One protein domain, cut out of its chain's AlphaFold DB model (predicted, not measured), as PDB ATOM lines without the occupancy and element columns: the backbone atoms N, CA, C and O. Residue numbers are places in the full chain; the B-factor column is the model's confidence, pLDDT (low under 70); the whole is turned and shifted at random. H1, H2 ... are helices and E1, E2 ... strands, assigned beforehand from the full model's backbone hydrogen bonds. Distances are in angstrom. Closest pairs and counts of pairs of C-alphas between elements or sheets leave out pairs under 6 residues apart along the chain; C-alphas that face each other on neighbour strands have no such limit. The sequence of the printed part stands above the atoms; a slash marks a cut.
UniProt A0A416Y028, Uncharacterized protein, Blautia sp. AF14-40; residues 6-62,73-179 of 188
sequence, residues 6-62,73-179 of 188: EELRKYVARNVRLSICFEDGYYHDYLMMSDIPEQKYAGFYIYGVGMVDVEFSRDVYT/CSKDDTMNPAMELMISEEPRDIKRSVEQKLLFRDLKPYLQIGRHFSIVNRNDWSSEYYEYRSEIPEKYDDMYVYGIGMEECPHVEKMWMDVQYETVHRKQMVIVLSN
ATOM      1  N   GLU A   6       8.478  54.541  31.577       93.12
ATOM      2  CA  GLU A   6       9.394  54.881  30.471       93.12
ATOM      3  C   GLU A   6      10.562  55.779  30.904       93.12
ATOM      4  O   GLU A   6      11.653  55.733  30.334       93.12
ATOM      5  N   GLU A   7      10.344  56.579  31.945       92.56
ATOM      6  CA  GLU A   7      11.361  57.426  32.537       92.56
ATOM      7  C   GLU A   7      12.235  56.628  33.506       92.56
ATOM      8  O   GLU A   7      13.458  56.602  33.344       92.56
ATOM      9  N   LEU A   8      11.627  55.947  34.486       94.44
ATOM     10  CA  LEU A   8      12.369  55.253  35.539       94.44
ATOM     11  C   LEU A   8      13.248  54.129  34.979       94.44
ATOM     12  O   LEU A   8      14.376  53.954  35.441       94.44
ATOM     13  N   ARG A   9      12.788  53.407  33.946       93.75
ATOM     14  CA  ARG A   9      13.536  52.284  33.352       93.75
ATOM     15  C   ARG A   9      14.941  52.663  32.877       93.75
ATOM     16  O   ARG A   9      15.817  51.808  32.833       93.75
ATOM     17  N   LYS A  10      15.180  53.940  32.551       93.06
ATOM     18  CA  LYS A  10      16.490  54.467  32.122       93.06
ATOM     19  C   LYS A  10      17.517  54.505  33.262       93.06
ATOM     20  O   LYS A  10      18.722  54.583  33.010       93.06
ATOM     21  N   TYR A  11      17.044  54.469  34.505       95.12
ATOM     22  CA  TYR A  11      17.854  54.484  35.721       95.12
ATOM     23  C   TYR A  11      18.007  53.094  36.336       95.12
ATOM     24  O   TYR A  11      18.908  52.894  37.138       95.12
ATOM     25  N   VAL A  12      17.175  52.123  35.970       95.69
ATOM     26  CA  VAL A  12      17.281  50.762  36.506       95.69
ATOM     27  C   VAL A  12      18.472  50.036  35.873       95.69
ATOM     28  O   VAL A  12      18.715  50.135  34.668       95.69
ATOM     29  N   ALA A  13      19.233  49.314  36.693       93.75
ATOM     30  CA  ALA A  13      20.353  48.499  36.248       93.75
ATOM     31  C   ALA A  13      19.906  47.488  35.176       93.75
ATOM     32  O   ALA A  13      18.809  46.939  35.218       93.75
ATOM     33  N   ARG A  14      20.761  47.232  34.182       87.31
ATOM     34  CA  ARG A  14      20.403  46.347  33.058       87.31
ATOM     35  C   ARG A  14      20.447  44.866  33.426       87.31
ATOM     36  O   ARG A  14      19.736  44.077  32.825       87.31
ATOM     37  N   ASN A  15      21.291  44.512  34.388       86.19
ATOM     38  CA  ASN A  15      21.648  43.149  34.774       86.19
ATOM     39  C   ASN A  15      21.012  42.726  36.109       86.19
ATOM     40  O   ASN A  15      21.617  41.964  36.861       86.19
ATOM     41  N   VAL A  16      19.829  43.253  36.422       89.44
ATOM     42  CA  VAL A  16      19.045  42.837  37.590       89.44
ATOM     43  C   VAL A  16      17.746  42.196  37.124       89.44
ATOM     44  O   VAL A  16      17.121  42.677  36.178       89.44
ATOM     45  N   ARG A  17      17.349  41.129  37.823       93.12
ATOM     46  CA  ARG A  17      16.018  40.536  37.700       93.12
ATOM     47  C   ARG A  17      14.968  41.559  38.105       93.12
ATOM     48  O   ARG A  17      15.196  42.343  39.029       93.12
ATOM     49  N   LEU A  18      13.837  41.545  37.418       94.56
ATOM     50  CA  LEU A  18      12.760  42.508  37.596       94.56
ATOM     51  C   LEU A  18      11.442  41.787  37.788       94.56
ATOM     52  O   LEU A  18      11.138  40.869  37.035       94.56
ATOM     53  N   SER A  19      10.651  42.278  38.730       95.25
ATOM     54  CA  SER A  19       9.242  41.943  38.865       95.25
ATOM     55  C   SER A  19       8.419  43.207  38.660       95.25
ATOM     56  O   SER A  19       8.597  44.201  39.369       95.25
ATOM     57  N   ILE A  20       7.564  43.209  37.639       96.56
ATOM     58  CA  ILE A  20       6.635  44.306  37.366       96.56
ATOM     59  C   ILE A  20       5.305  43.960  38.021       96.56
ATOM     60  O   ILE A  20       4.603  43.085  37.521       96.56
ATOM     61  N   CYS A  21       4.982  44.637  39.120       95.12
ATOM     62  CA  CYS A  21       3.824  44.354  39.965       95.12
ATOM     63  C   CYS A  21       2.683  45.338  39.668       95.12
ATOM     64  O   CYS A  21       2.905  46.548  39.582       95.12
ATOM     65  N   PHE A  22       1.466  44.832  39.503       93.62
ATOM     66  CA  PHE A  22       0.261  45.630  39.273       93.62
ATOM     67  C   PHE A  22      -0.515  45.829  40.583       93.62
ATOM     68  O   PHE A  22      -0.314  45.115  41.564       93.62
ATOM     69  N   GLU A  23      -1.427  46.802  40.617       88.06
ATOM     70  CA  GLU A  23      -2.239  47.086  41.813       88.06
ATOM     71  C   GLU A  23      -3.117  45.909  42.268       88.06
ATOM     72  O   GLU A  23      -3.455  45.816  43.448       88.06
ATOM     73  N   ASP A  24      -3.472  45.001  41.357       87.62
ATOM     74  CA  ASP A  24      -4.244  43.789  41.647       87.62
ATOM     75  C   ASP A  24      -3.389  42.636  42.211       87.62
ATOM     76  O   ASP A  24      -3.923  41.575  42.539       87.62
ATOM     77  N   GLY A  25      -2.076  42.847  42.360       81.81
ATOM     78  CA  GLY A  25      -1.120  41.865  42.865       81.81
ATOM     79  C   GLY A  25      -0.629  40.870  41.813       81.81
ATOM     80  O   GLY A  25       0.164  39.989  42.148       81.81
ATOM     81  N   TYR A  26      -1.066  40.989  40.557       88.12
ATOM     82  CA  TYR A  26      -0.469  40.238  39.460       88.12
ATOM     83  C   TYR A  26       0.927  40.785  39.147       88.12
ATOM     84  O   TYR A  26       1.206  41.968  39.355       88.12
ATOM     85  N   TYR A  27       1.816  39.935  38.638       90.38
ATOM     86  CA  TYR A  27       3.178  40.335  38.308       90.38
ATOM     87  C   TYR A  27       3.670  39.724  36.997       90.38
ATOM     88  O   TYR A  27       3.220  38.673  36.543       90.38
ATOM     89  N   HIS A  28       4.604  40.428  36.366       93.19
ATOM     90  CA  HIS A  28       5.370  39.925  35.239       93.19
ATOM     91  C   HIS A  28       6.857  39.963  35.569       93.19
ATOM     92  O   HIS A  28       7.418  41.050  35.750       93.19
ATOM     93  N   ASP A  29       7.495  38.800  35.543       92.25
ATOM     94  CA  ASP A  29       8.909  38.666  35.867       92.25
ATOM     95  C   ASP A  29       9.785  38.623  34.613       92.25
ATOM     96  O   ASP A  29       9.438  38.021  33.593       92.25
ATOM     97  N   TYR A  30      10.932  39.294  34.688       91.44
ATOM     98  CA  TYR A  30      11.913  39.410  33.611       91.44
ATOM     99  C   TYR A  30      13.318  39.200  34.162       91.44
ATOM    100  O   TYR A  30      13.651  39.673  35.253       91.44
ATOM    101  N   LEU A  31      14.172  38.525  33.393       88.62
ATOM    102  CA  LEU A  31      15.562  38.312  33.792       88.62
ATOM    103  C   LEU A  31      16.363  39.615  33.715       88.62
ATOM    104  O   LEU A  31      17.235  39.840  34.555       88.62
ATOM    105  N   MET A  32      16.056  40.477  32.739       89.44
ATOM    106  CA  MET A  32      16.739  41.750  32.515       89.44
ATOM    107  C   MET A  32      15.782  42.845  32.020       89.44
ATOM    108  O   MET A  32      14.764  42.585  31.383       89.44
ATOM    109  N   MET A  33      16.154  44.116  32.226       90.56
ATOM    110  CA  MET A  33      15.373  45.274  31.744       90.56
ATOM    111  C   MET A  33      15.226  45.308  30.209       90.56
ATOM    112  O   MET A  33      14.281  45.896  29.681       90.56
ATOM    113  N   SER A  34      16.168  44.699  29.482       88.81
ATOM    114  CA  SER A  34      16.127  44.567  28.019       88.81
ATOM    115  C   SER A  34      15.027  43.637  27.522       88.81
ATOM    116  O   SER A  34      14.596  43.781  26.381       88.81
ATOM    117  N   ASP A  35      14.561  42.718  28.366       90.00
ATOM    118  CA  ASP A  35      13.555  41.720  27.991       90.00
ATOM    119  C   ASP A  35      12.148  42.332  27.970       90.00
ATOM    120  O   ASP A  35      11.210  41.749  27.427       90.00
ATOM    121  N   ILE A  36      11.995  43.537  28.535       91.25
ATOM    122  CA  ILE A  36      10.752  44.303  28.543       91.25
ATOM    123  C   ILE A  36      10.686  45.167  27.275       91.25
ATOM    124  O   ILE A  36      11.438  46.152  27.173       91.25
ATOM    125  N   PRO A  37       9.745  44.897  26.343       92.94
ATOM    126  CA  PRO A  37       9.569  45.717  25.149       92.94
ATOM    127  C   PRO A  37       9.355  47.187  25.510       92.94
ATOM    128  O   PRO A  37       8.665  47.503  26.481       92.94
ATOM    129  N   GLU A  38       9.936  48.099  24.726       89.38
ATOM    130  CA  GLU A  38      10.022  49.520  25.085       89.38
ATOM    131  C   GLU A  38       8.660  50.143  25.421       89.38
ATOM    132  O   GLU A  38       8.509  50.813  26.443       89.38
ATOM    133  N   GLN A  39       7.651  49.815  24.612       91.75
ATOM    134  CA  GLN A  39       6.303  50.374  24.689       91.75
ATOM    135  C   GLN A  39       5.356  49.624  25.639       91.75
ATOM    136  O   GLN A  39       4.267  50.123  25.907       91.75
ATOM    137  N   LYS A  40       5.736  48.448  26.168       94.25
ATOM    138  CA  LYS A  40       4.804  47.563  26.901       94.25
ATOM    139  C   LYS A  40       4.162  48.244  28.116       94.25
ATOM    140  O   LYS A  40       2.978  48.045  28.356       94.25
ATOM    141  N   TYR A  41       4.934  49.054  28.844       96.00
ATOM    142  CA  TYR A  41       4.472  49.764  30.044       96.00
ATOM    143  C   TYR A  41       4.661  51.283  29.974       96.00
ATOM    144  O   TYR A  41       4.579  51.955  30.995       96.00
ATOM    145  N   ALA A  42       4.929  51.853  28.795       91.75
ATOM    146  CA  ALA A  42       5.266  53.277  28.675       91.75
ATOM    147  C   ALA A  42       4.162  54.217  29.209       91.75
ATOM    148  O   ALA A  42       4.462  55.283  29.743       91.75
ATOM    149  N   GLY A  43       2.895  53.794  29.124       93.44
ATOM    150  CA  GLY A  43       1.744  54.536  29.645       93.44
ATOM    151  C   GLY A  43       1.544  54.470  31.163       93.44
ATOM    152  O   GLY A  43       0.741  55.239  31.678       93.44
ATOM    153  N   PHE A  44       2.259  53.595  31.876       96.06
ATOM    154  CA  PHE A  44       2.063  53.381  33.310       96.06
ATOM    155  C   PHE A  44       2.928  54.313  34.169       96.06
ATOM    156  O   PHE A  44       4.052  54.690  33.810       96.06
ATOM    157  N   TYR A  45       2.415  54.631  35.353       95.75
ATOM    158  CA  TYR A  45       3.108  55.357  36.408       95.75
ATOM    159  C   TYR A  45       3.732  54.402  37.412       95.75
ATOM    160  O   TYR A  45       3.200  53.335  37.701       95.75
ATOM    161  N   ILE A  46       4.858  54.819  37.980       96.19
ATOM    162  CA  ILE A  46       5.485  54.130  39.100       96.19
ATOM    163  C   ILE A  46       4.686  54.434  40.362       96.19
ATOM    164  O   ILE A  46       4.398  55.592  40.664       96.19
ATOM    165  N   TYR A  47       4.378  53.393  41.123       95.38
ATOM    166  CA  TYR A  47       3.736  53.478  42.429       95.38
ATOM    167  C   TYR A  47       4.717  53.182  43.566       95.38
ATOM    168  O   TYR A  47       4.694  53.856  44.605       95.38
ATOM    169  N   GLY A  48       5.630  52.240  43.324       95.69
ATOM    170  CA  GLY A  48       6.631  51.784  44.277       95.69
ATOM    171  C   GLY A  48       7.858  51.184  43.594       95.69
ATOM    172  O   GLY A  48       7.777  50.667  42.482       95.69
ATOM    173  N   VAL A  49       8.998  51.278  44.272       97.50
ATOM    174  CA  VAL A  49      10.278  50.688  43.880       97.50
ATOM    175  C   VAL A  49      10.819  49.936  45.086       97.50
ATOM    176  O   VAL A  49      11.113  50.539  46.121       97.50
ATOM    177  N   GLY A  50      10.944  48.624  44.962       96.69
ATOM    178  CA  GLY A  50      11.305  47.742  46.061       96.69
ATOM    179  C   GLY A  50      12.199  46.601  45.619       96.69
ATOM    180  O   GLY A  50      12.739  46.588  44.512       96.69
ATOM    181  N   MET A  51      12.357  45.639  46.516       95.81
ATOM    182  CA  MET A  51      12.957  44.346  46.218       95.81
ATOM    183  C   MET A  51      12.041  43.254  46.755       95.81
ATOM    184  O   MET A  51      11.475  43.406  47.840       95.81
ATOM    185  N   VAL A  52      11.942  42.142  46.038       92.94
ATOM    186  CA  VAL A  52      11.056  41.021  46.370       92.94
ATOM    187  C   VAL A  52      11.700  39.704  45.940       92.94
ATOM    188  O   VAL A  52      12.499  39.700  45.008       92.94
ATOM    189  N   ASP A  53      11.377  38.596  46.605       91.31
ATOM    190  CA  ASP A  53      11.644  37.270  46.043       91.31
ATOM    191  C   ASP A  53      10.438  36.846  45.212       91.31
ATOM    192  O   ASP A  53       9.324  36.793  45.731       91.31
ATOM    193  N   VAL A  54      10.666  36.534  43.941       88.88
ATOM    194  CA  VAL A  54       9.630  36.056  43.017       88.88
ATOM    195  C   VAL A  54      10.090  34.804  42.299       88.88
ATOM    196  O   VAL A  54      11.276  34.454  42.278       88.88
ATOM    197  N   GLU A  55       9.110  34.113  41.747       84.81
ATOM    198  CA  GLU A  55       9.280  32.846  41.075       84.81
ATOM    199  C   GLU A  55       9.765  33.074  39.644       84.81
ATOM    200  O   GLU A  55       9.058  33.638  38.815       84.81
ATOM    201  N   PHE A  56      10.978  32.621  39.337       75.56
ATOM    202  CA  PHE A  56      11.452  32.588  37.960       75.56
ATOM    203  C   PHE A  56      11.369  31.167  37.425       75.56
ATOM    204  O   PHE A  56      11.892  30.232  38.046       75.56
ATOM    205  N   SER A  57      10.801  31.038  36.223       64.50
ATOM    206  CA  SER A  57      11.014  29.851  35.407       64.50
ATOM    207  C   SER A  57      12.508  29.703  35.113       64.50
ATOM    208  O   SER A  57      13.275  30.674  35.140       64.50
ATOM    209  N   ARG A  58      12.938  28.462  34.876       61.09
ATOM    210  CA  ARG A  58      14.344  28.109  34.648       61.09
ATOM    211  C   ARG A  58      15.017  29.111  33.705       61.09
ATOM    212  O   ARG A  58      14.535  29.340  32.598       61.09
ATOM    213  N   ASP A  59      16.130  29.697  34.151       63.00
ATOM    214  CA  ASP A  59      16.855  30.724  33.400       63.00
ATOM    215  C   ASP A  59      17.286  30.175  32.031       63.00
ATOM    216  O   ASP A  59      18.249  29.412  31.922       63.00
ATOM    217  N   VAL A  60      16.559  30.578  30.988       56.56
ATOM    218  CA  VAL A  60      16.730  30.124  29.601       56.56
ATOM    219  C   VAL A  60      18.103  30.454  29.010       56.56
ATOM    220  O   VAL A  60      18.500  29.827  28.032       56.56
ATOM    221  N   TYR A  61      18.859  31.390  29.595       57.88
ATOM    222  CA  TYR A  61      20.230  31.686  29.161       57.88
ATOM    223  C   TYR A  61      21.257  30.699  29.723       57.88
ATOM    224  O   TYR A  61      22.374  30.610  29.213       57.88
ATOM    225  N   THR A  62      20.891  29.965  30.774       57.84
ATOM    226  CA  THR A  62      21.750  28.965  31.429       57.84
ATOM    227  C   THR A  62      21.232  27.540  31.265       57.84
ATOM    228  O   THR A  62      21.996  26.585  31.430       57.84
ATOM    229  N   CYS A  73       6.449  19.720  32.904       40.06
ATOM    230  CA  CYS A  73       6.155  20.747  33.905       40.06
ATOM    231  C   CYS A  73       7.375  20.796  34.832       40.06
ATOM    232  O   CYS A  73       7.608  19.836  35.577       40.06
ATOM    233  N   SER A  74       8.207  21.833  34.735       44.97
ATOM    234  CA  SER A  74       9.419  21.919  35.544       44.97
ATOM    235  C   SER A  74       9.035  22.034  37.014       44.97
ATOM    236  O   SER A  74       8.430  23.009  37.429       44.97
ATOM    237  N   LYS A  75       9.437  21.057  37.829       45.75
ATOM    238  CA  LYS A  75       9.429  21.150  39.300       45.75
ATOM    239  C   LYS A  75      10.501  22.125  39.836       45.75
ATOM    240  O   LYS A  75      10.864  22.033  41.004       45.75
ATOM    241  N   ASP A  76      11.022  23.006  38.982       51.25
ATOM    242  CA  ASP A  76      12.275  23.749  39.160       51.25
ATOM    243  C   ASP A  76      12.050  25.269  39.119       51.25
ATOM    244  O   ASP A  76      12.919  26.022  38.676       51.25
ATOM    245  N   ASP A  77      10.880  25.728  39.549       59.28
ATOM    246  CA  ASP A  77      10.665  27.146  39.769       59.28
ATOM    247  C   ASP A  77      11.490  27.584  40.988       59.28
ATOM    248  O   ASP A  77      11.408  27.007  42.077       59.28
ATOM    249  N   THR A  78      12.385  28.554  40.783       70.94
ATOM    250  CA  THR A  78      13.305  29.014  41.834       70.94
ATOM    251  C   THR A  78      12.933  30.421  42.264       70.94
ATOM    252  O   THR A  78      12.912  31.350  41.453       70.94
ATOM    253  N   MET A  79      12.676  30.584  43.563       83.56
ATOM    254  CA  MET A  79      12.503  31.900  44.172       83.56
ATOM    255  C   MET A  79      13.840  32.630  44.131       83.56
ATOM    256  O   MET A  79      14.826  32.163  44.704       83.56
ATOM    257  N   ASN A  80      13.880  33.758  43.433       88.56
ATOM    258  CA  ASN A  80      15.068  34.592  43.344       88.56
ATOM    259  C   ASN A  80      14.717  36.041  43.674       88.56
ATOM    260  O   ASN A  80      13.621  36.504  43.342       88.56
ATOM    261  N   PRO A  81      15.675  36.797  44.228       92.56
ATOM    262  CA  PRO A  81      15.463  38.199  44.495       92.56
ATOM    263  C   PRO A  81      15.431  38.965  43.172       92.56
ATOM    264  O   PRO A  81      16.256  38.743  42.274       92.56
ATOM    265  N   ALA A  82      14.508  39.910  43.087       94.12
ATOM    266  CA  ALA A  82      14.308  40.815  41.973       94.12
ATOM    267  C   ALA A  82      14.069  42.240  42.478       94.12
ATOM    268  O   ALA A  82      13.580  42.465  43.587       94.12
ATOM    269  N   MET A  83      14.391  43.211  41.628       96.12
ATOM    270  CA  MET A  83      13.895  44.573  41.780       96.12
ATOM    271  C   MET A  83      12.395  44.583  41.479       96.12
ATOM    272  O   MET A  83      11.978  44.191  40.391       96.12
ATOM    273  N   GLU A  84      11.595  45.054  42.425       96.19
ATOM    274  CA  GLU A  84      10.154  45.213  42.259       96.19
ATOM    275  C   GLU A  84       9.844  46.622  41.757       96.19
ATOM    276  O   GLU A  84      10.265  47.614  42.359       96.19
ATOM    277  N   LEU A  85       9.087  46.722  40.668       97.06
ATOM    278  CA  LEU A  85       8.519  47.975  40.186       97.06
ATOM    279  C   LEU A  85       7.000  47.845  40.203       97.06
ATOM    280  O   LEU A  85       6.419  47.195  39.335       97.06
ATOM    281  N   MET A  86       6.365  48.477  41.186       96.69
ATOM    282  CA  MET A  86       4.911  48.546  41.253       96.69
ATOM    283  C   MET A  86       4.421  49.640  40.305       96.69
ATOM    284  O   MET A  86       4.898  50.778  40.387       96.69
ATOM    285  N   ILE A  87       3.483  49.309  39.421       96.81
ATOM    286  CA  ILE A  87       2.963  50.206  38.387       96.81
ATOM    287  C   ILE A  87       1.438  50.342  38.437       96.81
ATOM    288  O   ILE A  87       0.733  49.424  38.848       96.81
ATOM    289  N   SER A  88       0.937  51.496  37.995       95.75
ATOM    290  CA  SER A  88      -0.494  51.815  37.913       95.75
ATOM    291  C   SER A  88      -0.804  52.658  36.678       95.75
ATOM    292  O   SER A  88       0.068  53.363  36.164       95.75
ATOM    293  N   GLU A  89      -2.039  52.587  36.186       94.94
ATOM    294  CA  GLU A  89      -2.527  53.473  35.120       94.94
ATOM    295  C   GLU A  89      -2.697  54.912  35.619       94.94
ATOM    296  O   GLU A  89      -2.484  55.862  34.864       94.94
ATOM    297  N   GLU A  90      -3.015  55.081  36.905       94.25
ATOM    298  CA  GLU A  90      -3.242  56.384  37.517       94.25
ATOM    299  C   GLU A  90      -1.991  56.878  38.263       94.25
ATOM    300  O   GLU A  90      -1.301  56.114  38.951       94.25
ATOM    301  N   PRO A  91      -1.657  58.175  38.163       93.25
ATOM    302  CA  PRO A  91      -0.501  58.724  38.850       93.25
ATOM    303  C   PRO A  91      -0.737  58.810  40.364       93.25
ATOM    304  O   PRO A  91      -1.806  59.209  40.826       93.25
ATOM    305  N   ARG A  92       0.310  58.559  41.163       89.62
ATOM    306  CA  ARG A  92       0.294  58.936  42.589       89.62
ATOM    307  C   ARG A  92       0.176  60.448  42.753       89.62
ATOM    308  O   ARG A  92       0.802  61.209  42.012       89.62
ATOM    309  N   ASP A  93      -0.506  60.866  43.817       90.12
ATOM    310  CA  ASP A  93      -0.533  62.259  44.280       90.12
ATOM    311  C   ASP A  93       0.783  62.642  44.986       90.12
ATOM    312  O   ASP A  93       0.846  62.906  46.186       90.12
ATOM    313  N   ILE A  94       1.882  62.593  44.231       85.75
ATOM    314  CA  ILE A  94       3.217  63.018  44.650       85.75
ATOM    315  C   ILE A  94       3.715  64.010  43.608       85.75
ATOM    316  O   ILE A  94       3.941  63.682  42.440       85.75
ATOM    317  N   LYS A  95       3.875  65.264  44.027       78.81
ATOM    318  CA  LYS A  95       4.370  66.322  43.150       78.81
ATOM    319  C   LYS A  95       5.889  66.259  43.072       78.81
ATOM    320  O   LYS A  95       6.566  66.434  44.078       78.81
ATOM    321  N   ARG A  96       6.404  66.070  41.859       82.25
ATOM    322  CA  ARG A  96       7.827  66.235  41.556       82.25
ATOM    323  C   ARG A  96       8.254  67.691  41.535       82.25
ATOM    324  O   ARG A  96       7.485  68.570  41.142       82.25
ATOM    325  N   SER A  97       9.511  67.892  41.895       78.69
ATOM    326  CA  SER A  97      10.187  69.183  41.891       78.69
ATOM    327  C   SER A  97      10.699  69.597  40.504       78.69
ATOM    328  O   SER A  97      10.686  70.786  40.194       78.69
ATOM    329  N   VAL A  98      11.096  68.643  39.649       75.06
ATOM    330  CA  VAL A  98      11.621  68.895  38.291       75.06
ATOM    331  C   VAL A  98      11.103  67.867  37.270       75.06
ATOM    332  O   VAL A  98      10.921  66.696  37.594       75.06
ATOM    333  N   GLU A  99      10.862  68.293  36.023       68.06
ATOM    334  CA  GLU A  99      10.269  67.429  34.978       68.06
ATOM    335  C   GLU A  99      11.284  66.626  34.149       68.06
ATOM    336  O   GLU A  99      10.960  65.534  33.702       68.06
ATOM    337  N   GLN A 100      12.501  67.136  33.926       73.56
ATOM    338  CA  GLN A 100      13.420  66.555  32.926       73.56
ATOM    339  C   GLN A 100      14.474  65.601  33.498       73.56
ATOM    340  O   GLN A 100      15.010  64.763  32.776       73.56
ATOM    341  N   LYS A 101      14.826  65.751  34.776       86.50
ATOM    342  CA  LYS A 101      15.866  64.959  35.445       86.50
ATOM    343  C   LYS A 101      15.292  64.400  36.739       86.50
ATOM    344  O   LYS A 101      14.449  65.041  37.359       86.50
ATOM    345  N   LEU A 102      15.730  63.212  37.140       92.38
ATOM    346  CA  LEU A 102      15.247  62.584  38.364       92.38
ATOM    347  C   LEU A 102      16.140  62.986  39.541       92.38
ATOM    348  O   LEU A 102      17.299  62.575  39.609       92.38
ATOM    349  N   LEU A 103      15.608  63.803  40.451       95.19
ATOM    350  CA  LEU A 103      16.247  64.086  41.736       95.19
ATOM    351  C   LEU A 103      15.910  62.998  42.753       95.19
ATOM    352  O   LEU A 103      14.845  62.378  42.696       95.19
ATOM    353  N   PHE A 104      16.793  62.799  43.728       96.62
ATOM    354  CA  PHE A 104      16.558  61.811  44.771       96.62
ATOM    355  C   PHE A 104      15.309  62.126  45.599       96.62
ATOM    356  O   PHE A 104      14.544  61.209  45.877       96.62
ATOM    357  N   ARG A 105      15.018  63.399  45.908       95.25
ATOM    358  CA  ARG A 105      13.768  63.786  46.598       95.25
ATOM    359  C   ARG A 105      12.495  63.351  45.883       95.25
ATOM    360  O   ARG A 105      11.489  63.103  46.534       95.25
ATOM    361  N   ASP A 106      12.544  63.272  44.555       94.56
ATOM    362  CA  ASP A 106      11.402  62.885  43.734       94.56
ATOM    363  C   ASP A 106      11.254  61.358  43.715       94.56
ATOM    364  O   ASP A 106      10.137  60.853  43.713       94.56
ATOM    365  N   LEU A 107      12.370  60.620  43.738       95.81
ATOM    366  CA  LEU A 107      12.390  59.154  43.781       95.81
ATOM    367  C   LEU A 107      12.096  58.598  45.181       95.81
ATOM    368  O   LEU A 107      11.375  57.612  45.314       95.81
ATOM    369  N   LYS A 108      12.648  59.217  46.229       96.19
ATOM    370  CA  LYS A 108      12.619  58.737  47.619       96.19
ATOM    371  C   LYS A 108      11.206  58.333  48.075       96.19
ATOM    372  O   LYS A 108      11.067  57.223  48.579       96.19
ATOM    373  N   PRO A 109      10.125  59.101  47.830       95.50
ATOM    374  CA  PRO A 109       8.759  58.712  48.201       95.50
ATOM    375  C   PRO A 109       8.245  57.391  47.598       95.50
ATOM    376  O   PRO A 109       7.324  56.790  48.164       95.50
ATOM    377  N   TYR A 110       8.828  56.942  46.483       96.31
ATOM    378  CA  TYR A 110       8.482  55.695  45.800       96.31
ATOM    379  C   TYR A 110       9.279  54.495  46.310       96.31
ATOM    380  O   TYR A 110       8.855  53.365  46.102       96.31
ATOM    381  N   LEU A 111      10.410  54.711  46.984       97.12
ATOM    382  CA  LEU A 111      11.208  53.616  47.530       97.12
ATOM    383  C   LEU A 111      10.440  52.871  48.627       97.12
ATOM    384  O   LEU A 111       9.699  53.489  49.405       97.12
ATOM    385  N   GLN A 112      10.685  51.565  48.724       95.06
ATOM    386  CA  GLN A 112      10.289  50.725  49.854       95.06
ATOM    387  C   GLN A 112      10.696  51.350  51.201       95.06
ATOM    388  O   GLN A 112      11.571  52.211  51.281       95.06
ATOM    389  N   ILE A 113      10.032  50.950  52.286       92.50
ATOM    390  CA  ILE A 113      10.210  51.601  53.595       92.50
ATOM    391  C   ILE A 113      11.523  51.178  54.275       92.50
ATOM    392  O   ILE A 113      12.218  52.028  54.833       92.50
ATOM    393  N   GLY A 114      11.859  49.890  54.219       82.69
ATOM    394  CA  GLY A 114      13.085  49.305  54.776       82.69
ATOM    395  C   GLY A 114      13.730  48.338  53.784       82.69
ATOM    396  O   GLY A 114      13.344  48.340  52.618       82.69
ATOM    397  N   ARG A 115      14.634  47.476  54.267       83.06
ATOM    398  CA  ARG A 115      15.425  46.489  53.490       83.06
ATOM    399  C   ARG A 115      16.688  47.050  52.836       83.06
ATOM    400  O   ARG A 115      16.868  46.886  51.634       83.06
ATOM    401  N   HIS A 116      17.566  47.638  53.649       93.75
ATOM    402  CA  HIS A 116      18.975  47.898  53.322       93.75
ATOM    403  C   HIS A 116      19.191  48.751  52.056       93.75
ATOM    404  O   HIS A 116      19.084  48.287  50.924       93.75
ATOM    405  N   PHE A 117      19.571  50.009  52.240       97.31
ATOM    406  CA  PHE A 117      19.923  50.941  51.176       97.31
ATOM    407  C   PHE A 117      21.421  51.220  51.191       97.31
ATOM    408  O   PHE A 117      21.984  51.553  52.230       97.31
ATOM    409  N   SER A 118      22.040  51.163  50.019       97.69
ATOM    410  CA  SER A 118      23.398  51.631  49.758       97.69
ATOM    411  C   SER A 118      23.312  52.875  48.876       97.69
ATOM    412  O   SER A 118      22.966  52.795  47.693       97.69
ATOM    413  N   ILE A 119      23.570  54.047  49.462       98.31
ATOM    414  CA  ILE A 119      23.600  55.320  48.736       98.31
ATOM    415  C   ILE A 119      25.021  55.559  48.249       98.31
ATOM    416  O   ILE A 119      25.916  55.824  49.048       98.31
ATOM    417  N   VAL A 120      25.224  55.457  46.938       98.25
ATOM    418  CA  VAL A 120      26.541  55.494  46.298       98.25
ATOM    419  C   VAL A 120      26.768  56.848  45.640       98.25
ATOM    420  O   VAL A 120      25.981  57.286  44.801       98.25
ATOM    421  N   ASN A 121      27.881  57.501  45.955       97.25
ATOM    422  CA  ASN A 121      28.323  58.702  45.263       97.25
ATOM    423  C   ASN A 121      29.005  58.326  43.944       97.25
ATOM    424  O   ASN A 121      30.026  57.647  43.908       97.25
ATOM    425  N   ARG A 122      28.465  58.809  42.826       96.12
ATOM    426  CA  ARG A 122      28.971  58.506  41.485       96.12
ATOM    427  C   ARG A 122      30.402  58.992  41.237       96.12
ATOM    428  O   ARG A 122      31.069  58.439  40.360       96.12
ATOM    429  N   ASN A 123      30.853  60.044  41.917       92.38
ATOM    430  CA  ASN A 123      32.136  60.686  41.620       92.38
ATOM    431  C   ASN A 123      33.325  59.878  42.146       92.38
ATOM    432  O   ASN A 123      34.329  59.754  41.449       92.38
ATOM    433  N   ASP A 124      33.202  59.329  43.354       95.25
ATOM    434  CA  ASP A 124      34.275  58.621  44.059       95.25
ATOM    435  C   ASP A 124      33.924  57.168  44.417       95.25
ATOM    436  O   ASP A 124      34.778  56.453  44.936       95.25
ATOM    437  N   TRP A 125      32.701  56.722  44.107       95.19
ATOM    438  CA  TRP A 125      32.164  55.396  44.428       95.19
ATOM    439  C   TRP A 125      32.120  55.074  45.924       95.19
ATOM    440  O   TRP A 125      31.973  53.911  46.300       95.19
ATOM    441  N   SER A 126      32.208  56.091  46.785       96.69
ATOM    442  CA  SER A 126      31.921  55.926  48.207       96.69
ATOM    443  C   SER A 126      30.446  55.587  48.413       96.69
ATOM    444  O   SER A 126      29.585  56.031  47.648       96.69
ATOM    445  N   SER A 127      30.149  54.793  49.439       96.88
ATOM    446  CA  SER A 127      28.782  54.416  49.784       96.88
ATOM    447  C   SER A 127      28.491  54.605  51.267       96.88
ATOM    448  O   SER A 127      29.361  54.437  52.123       96.88
ATOM    449  N   GLU A 128      27.248  54.968  51.564       97.44
ATOM    450  CA  GLU A 128      26.707  55.032  52.920       97.44
ATOM    451  C   GLU A 128      25.498  54.095  53.024       97.44
ATOM    452  O   GLU A 128      24.623  54.096  52.154       97.44
ATOM    453  N   TYR A 129      25.473  53.291  54.085       97.19
ATOM    454  CA  TYR A 129      24.421  52.314  54.354       97.19
ATOM    455  C   TYR A 129      23.325  52.902  55.250       97.19
ATOM    456  O   TYR A 129      23.625  53.581  56.234       97.19
ATOM    457  N   TYR A 130      22.069  52.574  54.943       97.00
ATOM    458  CA  TYR A 130      20.886  52.930  55.728       97.00
ATOM    459  C   TYR A 130      19.919  51.748  55.770       97.00
ATOM    460  O   TYR A 130      19.695  51.100  54.753       97.00
ATOM    461  N   GLU A 131      19.315  51.451  56.917       94.88
ATOM    462  CA  GLU A 131      18.381  50.325  57.014       94.88
ATOM    463  C   GLU A 131      16.985  50.732  56.537       94.88
ATOM    464  O   GLU A 131      16.323  49.992  55.798       94.88
ATOM    465  N   TYR A 132      16.575  51.947  56.907       96.75
ATOM    466  CA  TYR A 132      15.274  52.507  56.578       96.75
ATOM    467  C   TYR A 132      15.393  53.722  55.668       96.75
ATOM    468  O   TYR A 132      16.258  54.586  55.816       96.75
ATOM    469  N   ARG A 133      14.417  53.868  54.775       96.94
ATOM    470  CA  ARG A 133      14.301  55.023  53.881       96.94
ATOM    471  C   ARG A 133      14.273  56.359  54.631       96.94
ATOM    472  O   ARG A 133      14.770  57.362  54.123       96.94
ATOM    473  N   SER A 134      13.660  56.385  55.816       97.00
ATOM    474  CA  SER A 134      13.558  57.580  56.665       97.00
ATOM    475  C   SER A 134      14.891  58.021  57.264       97.00
ATOM    476  O   SER A 134      15.005  59.173  57.667       97.00
ATOM    477  N   GLU A 135      15.883  57.133  57.332       97.75
ATOM    478  CA  GLU A 135      17.214  57.442  57.866       97.75
ATOM    479  C   GLU A 135      18.109  58.115  56.827       97.75
ATOM    480  O   GLU A 135      19.077  58.775  57.198       97.75
ATOM    481  N   ILE A 136      17.780  57.976  55.537       97.88
ATOM    482  CA  ILE A 136      18.555  58.565  54.447       97.88
ATOM    483  C   ILE A 136      18.489  60.101  54.569       97.88
ATOM    484  O   ILE A 136      17.402  60.673  54.399       97.88
ATOM    485  N   PRO A 137      19.616  60.793  54.827       97.75
ATOM    486  CA  PRO A 137      19.622  62.217  55.120       97.75
ATOM    487  C   PRO A 137      19.187  63.071  53.932       97.75
ATOM    488  O   PRO A 137      19.466  62.754  52.776       97.75
ATOM    489  N   GLU A 138      18.604  64.228  54.230       97.25
ATOM    490  CA  GLU A 138      18.165  65.213  53.230       97.25
ATOM    491  C   GLU A 138      19.326  65.793  52.399       97.25
ATOM    492  O   GLU A 138      19.102  66.357  51.335       97.25
ATOM    493  N   LYS A 139      20.590  65.599  52.817       96.56
ATOM    494  CA  LYS A 139      21.781  66.012  52.045       96.56
ATOM    495  C   LYS A 139      21.809  65.427  50.624       96.56
ATOM    496  O   LYS A 139      22.458  65.989  49.748       96.56
ATOM    497  N   TYR A 140      21.123  64.303  50.410       97.75
ATOM    498  CA  TYR A 140      21.015  63.633  49.116       97.75
ATOM    499  C   TYR A 140      19.854  64.137  48.258       97.75
ATOM    500  O   TYR A 140      19.825  63.850  47.067       97.75
ATOM    501  N   ASP A 141      18.896  64.869  48.828       95.88
ATOM    502  CA  ASP A 141      17.607  65.164  48.197       95.88
ATOM    503  C   ASP A 141      17.737  65.971  46.894       95.88
ATOM    504  O   ASP A 141      16.927  65.789  45.983       95.88
ATOM    505  N   ASP A 142      18.754  66.833  46.797       95.25
ATOM    506  CA  ASP A 142      19.089  67.631  45.606       95.25
ATOM    507  C   ASP A 142      20.067  66.936  44.642       95.25
ATOM    508  O   ASP A 142      20.445  67.510  43.622       95.25
ATOM    509  N   MET A 143      20.486  65.702  44.933       96.50
ATOM    510  CA  MET A 143      21.356  64.943  44.037       96.50
ATOM    511  C   MET A 143      20.546  64.265  42.930       96.50
ATOM    512  O   MET A 143      19.416  63.810  43.125       96.50
ATOM    513  N   TYR A 144      21.149  64.168  41.750       96.12
ATOM    514  CA  TYR A 144      20.590  63.489  40.589       96.12
ATOM    515  C   TYR A 144      20.772  61.980  40.700       96.12
ATOM    516  O   TYR A 144      21.863  61.497  41.010       96.12
ATOM    517  N   VAL A 145      19.720  61.234  40.372       96.69
ATOM    518  CA  VAL A 145      19.756  59.774  40.287       96.69
ATOM    519  C   VAL A 145      20.489  59.357  39.012       96.69
ATOM    520  O   VAL A 145      20.189  59.828  37.919       96.69
ATOM    521  N   TYR A 146      21.451  58.450  39.147       96.06
ATOM    522  CA  TYR A 146      22.201  57.853  38.037       96.06
ATOM    523  C   TYR A 146      21.843  56.395  37.809       96.06
ATOM    524  O   TYR A 146      21.868  55.939  36.668       96.06
ATOM    525  N   GLY A 147      21.514  55.677  38.878       95.88
ATOM    526  CA  GLY A 147      21.280  54.245  38.828       95.88
ATOM    527  C   GLY A 147      20.476  53.757  40.023       95.88
ATOM    528  O   GLY A 147      20.639  54.275  41.125       95.88
ATOM    529  N   ILE A 148      19.638  52.754  39.792       97.62
ATOM    530  CA  ILE A 148      18.909  51.990  40.800       97.62
ATOM    531  C   ILE A 148      19.185  50.519  40.513       97.62
ATOM    532  O   ILE A 148      18.986  50.055  39.389       97.62
ATOM    533  N   GLY A 149      19.652  49.781  41.507       96.69
ATOM    534  CA  GLY A 149      19.973  48.371  41.358       96.69
ATOM    535  C   GLY A 149      19.882  47.623  42.674       96.69
ATOM    536  O   GLY A 149      19.368  48.132  43.667       96.69
ATOM    537  N   MET A 150      20.409  46.408  42.659       95.88
ATOM    538  CA  MET A 150      20.396  45.494  43.789       95.88
ATOM    539  C   MET A 150      21.710  44.717  43.820       95.88
ATOM    540  O   MET A 150      22.178  44.257  42.778       95.88
ATOM    541  N   GLU A 151      22.285  44.549  45.006       94.69
ATOM    542  CA  GLU A 151      23.519  43.787  45.227       94.69
ATOM    543  C   GLU A 151      23.459  42.999  46.542       94.69
ATOM    544  O   GLU A 151      22.481  43.100  47.280       94.69
ATOM    545  N   GLU A 152      24.482  42.190  46.830       93.56
ATOM    546  CA  GLU A 152      24.601  41.509  48.128       93.56
ATOM    547  C   GLU A 152      24.774  42.525  49.263       93.56
ATOM    548  O   GLU A 152      25.611  43.423  49.187       93.56
ATOM    549  N   CYS A 153      24.013  42.359  50.340       92.44
ATOM    550  CA  CYS A 153      24.119  43.175  51.540       92.44
ATOM    551  C   CYS A 153      25.294  42.680  52.404       92.44
ATOM    552  O   CYS A 153      25.231  41.572  52.945       92.44
ATOM    553  N   PRO A 154      26.349  43.488  52.620       89.12
ATOM    554  CA  PRO A 154      27.457  43.107  53.497       89.12
ATOM    555  C   PRO A 154      27.065  43.120  54.984       89.12
ATOM    556  O   PRO A 154      27.799  42.598  55.821       89.12
ATOM    557  N   HIS A 155      25.915  43.714  55.315       84.88
ATOM    558  CA  HIS A 155      25.380  43.848  56.670       84.88
ATOM    559  C   HIS A 155      24.290  42.819  56.989       84.88
ATOM    560  O   HIS A 155      23.588  42.968  57.987       84.88
ATOM    561  N   VAL A 156      24.141  41.787  56.149       84.94
ATOM    562  CA  VAL A 156      23.129  40.746  56.330       84.94
ATOM    563  C   VAL A 156      23.226  40.118  57.722       84.94
ATOM    564  O   VAL A 156      24.298  39.711  58.183       84.94
ATOM    565  N   GLU A 157      22.093  40.032  58.415       83.25
ATOM    566  CA  GLU A 157      22.054  39.360  59.707       83.25
ATOM    567  C   GLU A 157      22.326  37.865  59.532       83.25
ATOM    568  O   GLU A 157      21.832  37.226  58.599       83.25
ATOM    569  N   LYS A 158      23.066  37.272  60.476       82.88
ATOM    570  CA  LYS A 158      23.443  35.849  60.417       82.88
ATOM    571  C   LYS A 158      22.247  34.921  60.225       82.88
ATOM    572  O   LYS A 158      22.385  33.914  59.543       82.88
ATOM    573  N   MET A 159      21.091  35.265  60.798       83.06
ATOM    574  CA  MET A 159      19.881  34.453  60.663       83.06
ATOM    575  C   MET A 159      19.460  34.265  59.205       83.06
ATOM    576  O   MET A 159      18.982  33.190  58.874       83.06
ATOM    577  N   TRP A 160      19.691  35.253  58.335       84.50
ATOM    578  CA  TRP A 160      19.303  35.205  56.925       84.50
ATOM    579  C   TRP A 160      20.302  34.450  56.047       84.50
ATOM    580  O   TRP A 160      19.951  34.073  54.931       84.50
ATOM    581  N   MET A 161      21.528  34.195  56.523       79.69
ATOM    582  CA  MET A 161      22.583  33.547  55.728       79.69
ATOM    583  C   MET A 161      22.295  32.071  55.419       79.69
ATOM    584  O   MET A 161      22.731  31.572  54.381       79.69
ATOM    585  N   ASP A 162      21.518  31.395  56.265       81.25
ATOM    586  CA  ASP A 162      21.238  29.958  56.133       81.25
ATOM    587  C   ASP A 162      19.835  29.657  55.561       81.25
ATOM    588  O   ASP A 162      19.556  28.522  55.165       81.25
ATOM    589  N   VAL A 163      18.953  30.664  55.454       80.56
ATOM    590  CA  VAL A 163      17.562  30.493  54.977       80.56
ATOM    591  C   VAL A 163      17.514  30.335  53.457       80.56
ATOM    592  O   VAL A 163      17.962  31.213  52.729       80.56
ATOM    593  N   GLN A 164      16.958  29.228  52.964       73.94
ATOM    594  CA  GLN A 164      16.867  28.921  51.523       73.94
ATOM    595  C   GLN A 164      15.752  29.690  50.786       73.94
ATOM    596  O   GLN A 164      15.619  29.577  49.573       73.94
ATOM    597  N   TYR A 165      14.944  30.445  51.523       74.50
ATOM    598  CA  TYR A 165      13.861  31.310  51.061       74.50
ATOM    599  C   TYR A 165      14.050  32.700  51.684       74.50
ATOM    600  O   TYR A 165      14.924  32.870  52.533       74.50
ATOM    601  N   GLU A 166      13.273  33.699  51.259       83.00
ATOM    602  CA  GLU A 166      13.436  35.085  51.740       83.00
ATOM    603  C   GLU A 166      14.864  35.629  51.502       83.00
ATOM    604  O   GLU A 166      15.410  36.445  52.250       83.00
ATOM    605  N   THR A 167      15.491  35.170  50.415       87.75
ATOM    606  CA  THR A 167      16.851  35.532  50.016       87.75
ATOM    607  C   THR A 167      17.012  37.012  49.687       87.75
ATOM    608  O   THR A 167      18.133  37.522  49.737       87.75
ATOM    609  N   VAL A 168      15.916  37.736  49.443       90.12
ATOM    610  CA  VAL A 168      15.905  39.198  49.314       90.12
ATOM    611  C   VAL A 168      16.459  39.908  50.554       90.12
ATOM    612  O   VAL A 168      17.051  40.974  50.426       90.12
ATOM    613  N   HIS A 169      16.373  39.305  51.747       89.25
ATOM    614  CA  HIS A 169      16.980  39.854  52.969       89.25
ATOM    615  C   HIS A 169      18.513  39.873  52.934       89.25
ATOM    616  O   HIS A 169      19.154  40.581  53.705       89.25
ATOM    617  N   ARG A 170      19.120  39.120  52.012       91.81
ATOM    618  CA  ARG A 170      20.564  39.138  51.755       91.81
ATOM    619  C   ARG A 170      20.954  40.219  50.759       91.81
ATOM    620  O   ARG A 170      22.129  40.339  50.436       91.81
ATOM    621  N   LYS A 171      19.992  40.985  50.245       94.31
ATOM    622  CA  LYS A 171      20.214  42.023  49.246       94.31
ATOM    623  C   LYS A 171      20.084  43.410  49.849       94.31
ATOM    624  O   LYS A 171      19.407  43.613  50.852       94.31
ATOM    625  N   GLN A 172      20.736  44.365  49.206       95.75
ATOM    626  CA  GLN A 172      20.537  45.784  49.450       95.75
ATOM    627  C   GLN A 172      20.206  46.500  48.146       95.75
ATOM    628  O   GLN A 172      20.734  46.159  47.082       95.75
ATOM    629  N   MET A 173      19.339  47.505  48.235       97.19
ATOM    630  CA  MET A 173      19.029  48.389  47.125       97.19
ATOM    631  C   MET A 173      20.158  49.404  46.965       97.19
ATOM    632  O   MET A 173      20.499  50.129  47.898       97.19
ATOM    633  N   VAL A 174      20.711  49.487  45.763       97.69
ATOM    634  CA  VAL A 174      21.788  50.416  45.423       97.69
ATOM    635  C   VAL A 174      21.198  51.612  44.701       97.69
ATOM    636  O   VAL A 174      20.552  51.452  43.666       97.69
ATOM    637  N   ILE A 175      21.449  52.813  45.214       98.19
ATOM    638  CA  ILE A 175      21.027  54.063  44.583       98.19
ATOM    639  C   ILE A 175      22.267  54.907  44.326       98.19
ATOM    640  O   ILE A 175      22.913  55.394  45.251       98.19
ATOM    641  N   VAL A 176      22.599  55.079  43.050       98.12
ATOM    642  CA  VAL A 176      23.757  55.859  42.617       98.12
ATOM    643  C   VAL A 176      23.322  57.300  42.399       98.12
ATOM    644  O   VAL A 176      22.437  57.557  41.580       98.12
ATOM    645  N   LEU A 177      23.956  58.237  43.100       98.06
ATOM    646  CA  LEU A 177      23.635  59.662  43.091       98.06
ATOM    647  C   LEU A 177      24.838  60.512  42.664       98.06
ATOM    648  O   LEU A 177      25.990  60.161  42.918       98.06
ATOM    649  N   SER A 178      24.586  61.669  42.053       96.44
ATOM    650  CA  SER A 178      25.616  62.673  41.750       96.44
ATOM    651  C   SER A 178      25.097  64.095  41.933       96.44
ATOM    652  O   SER A 178      23.921  64.370  41.725       96.44
ATOM    653  N   ASN A 179      25.996  65.029  42.236       95.00
ATOM    654  CA  ASN A 179      25.695  66.465  42.206       95.00
ATOM    655  C   ASN A 179      25.604  67.018  40.777       95.00
ATOM    656  O   ASN A 179      25.091  68.113  40.563       95.00
TER     657      ASN A 179
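This is residues 6 to 62 and 73 to 179 of the 188 residues of an uncharacterized protein of Blautia sp. AF14-40 (UniProt A0A416Y028). Two strongly twisted four-stranded sheets form a sandwich, only partly face to face and with strands crossed at 55 degrees; E3 and E4 of one meet E7 and E8 of the other. H1 packs beside both sheets, H3 packs on E3 and E4, and little H2 lies far out. The printed part has 164 residues, under half in named elements, in the order E1 E2 E3 E4 H1 E5 E6 E7 H2 H3 E8. The sheets, E2 E1 E4 E3 and E6 E5 E8 E7, are both mixed, and the class is mixed helices and strands. The whole is compact, with a radius of gyration of the C-alphas of 16.0 A and spans of 49 by 40 by 27 A.

E1, residues 18 to 22, and E2, residues 27 to 30, form an antiparallel hairpin, with N 20 and O 28 2.9 A apart. E4, residues 78 to 88, is parallel to E1, with N 85 and O 19 at 2.9 A, and antiparallel to E3, residues 45 to 56, with N 50 and O 84 at 2.9 A. E5, residues 117 to 121, and E6, residues 127 to 130, form the other antiparallel hairpin, with N 119 and O 128 at 2.9 A. E8, residues 171 to 178, is parallel to E5, with N 120 and O 175 at 2.9 A, and antiparallel to E7, residues 144 to 152, with N 174 and O 149 at 2.8 A. In this sandwich, two sheets face to face, the closest C-alphas of E4 and E7 are those of Met 83 and Met 150, 6.9 A apart. H1, residues 104 to 110, is on both sheets; its closest C-alphas to E3 are Tyr 110 and Gly 48, 4.6 A. H3, residues 167 to 170, is on the first sheet and only grazes the second. H2, residues 158 to 161, and H3 touch only at the corner, closest at the C-alphas of Trp 160 and His 169, 6.5 A. H1 has 1 of 3 O i to N i+4 pairs within hydrogen-bond range and 2 of 4 O i to N i+3 pairs; H2 and H3 are too short for the former.

E1 begins at C-alpha 18, (12.760, 42.508, 37.596). E3 spans 24.3 A and bends by 85 degrees at residue 53; E4 spans 26.9 A and bends by 73 degrees at residue 81. E7 spans 23.6 A and E8 22.6 A, ending at C-alpha 178, (25.616, 62.673, 41.750).

The two C-alphas farthest apart, of Cys 73 and Lys 139, are 51.2 A apart. Residues 63 to 72 are not printed, and C-alphas 62 and 73 are 17.8 A apart across this cut. The links E2 to E3, E4 to H1 and E6 to E7 are long. The pLDDT is under 70 at residues 57 to 62, 73 to 77 and 99.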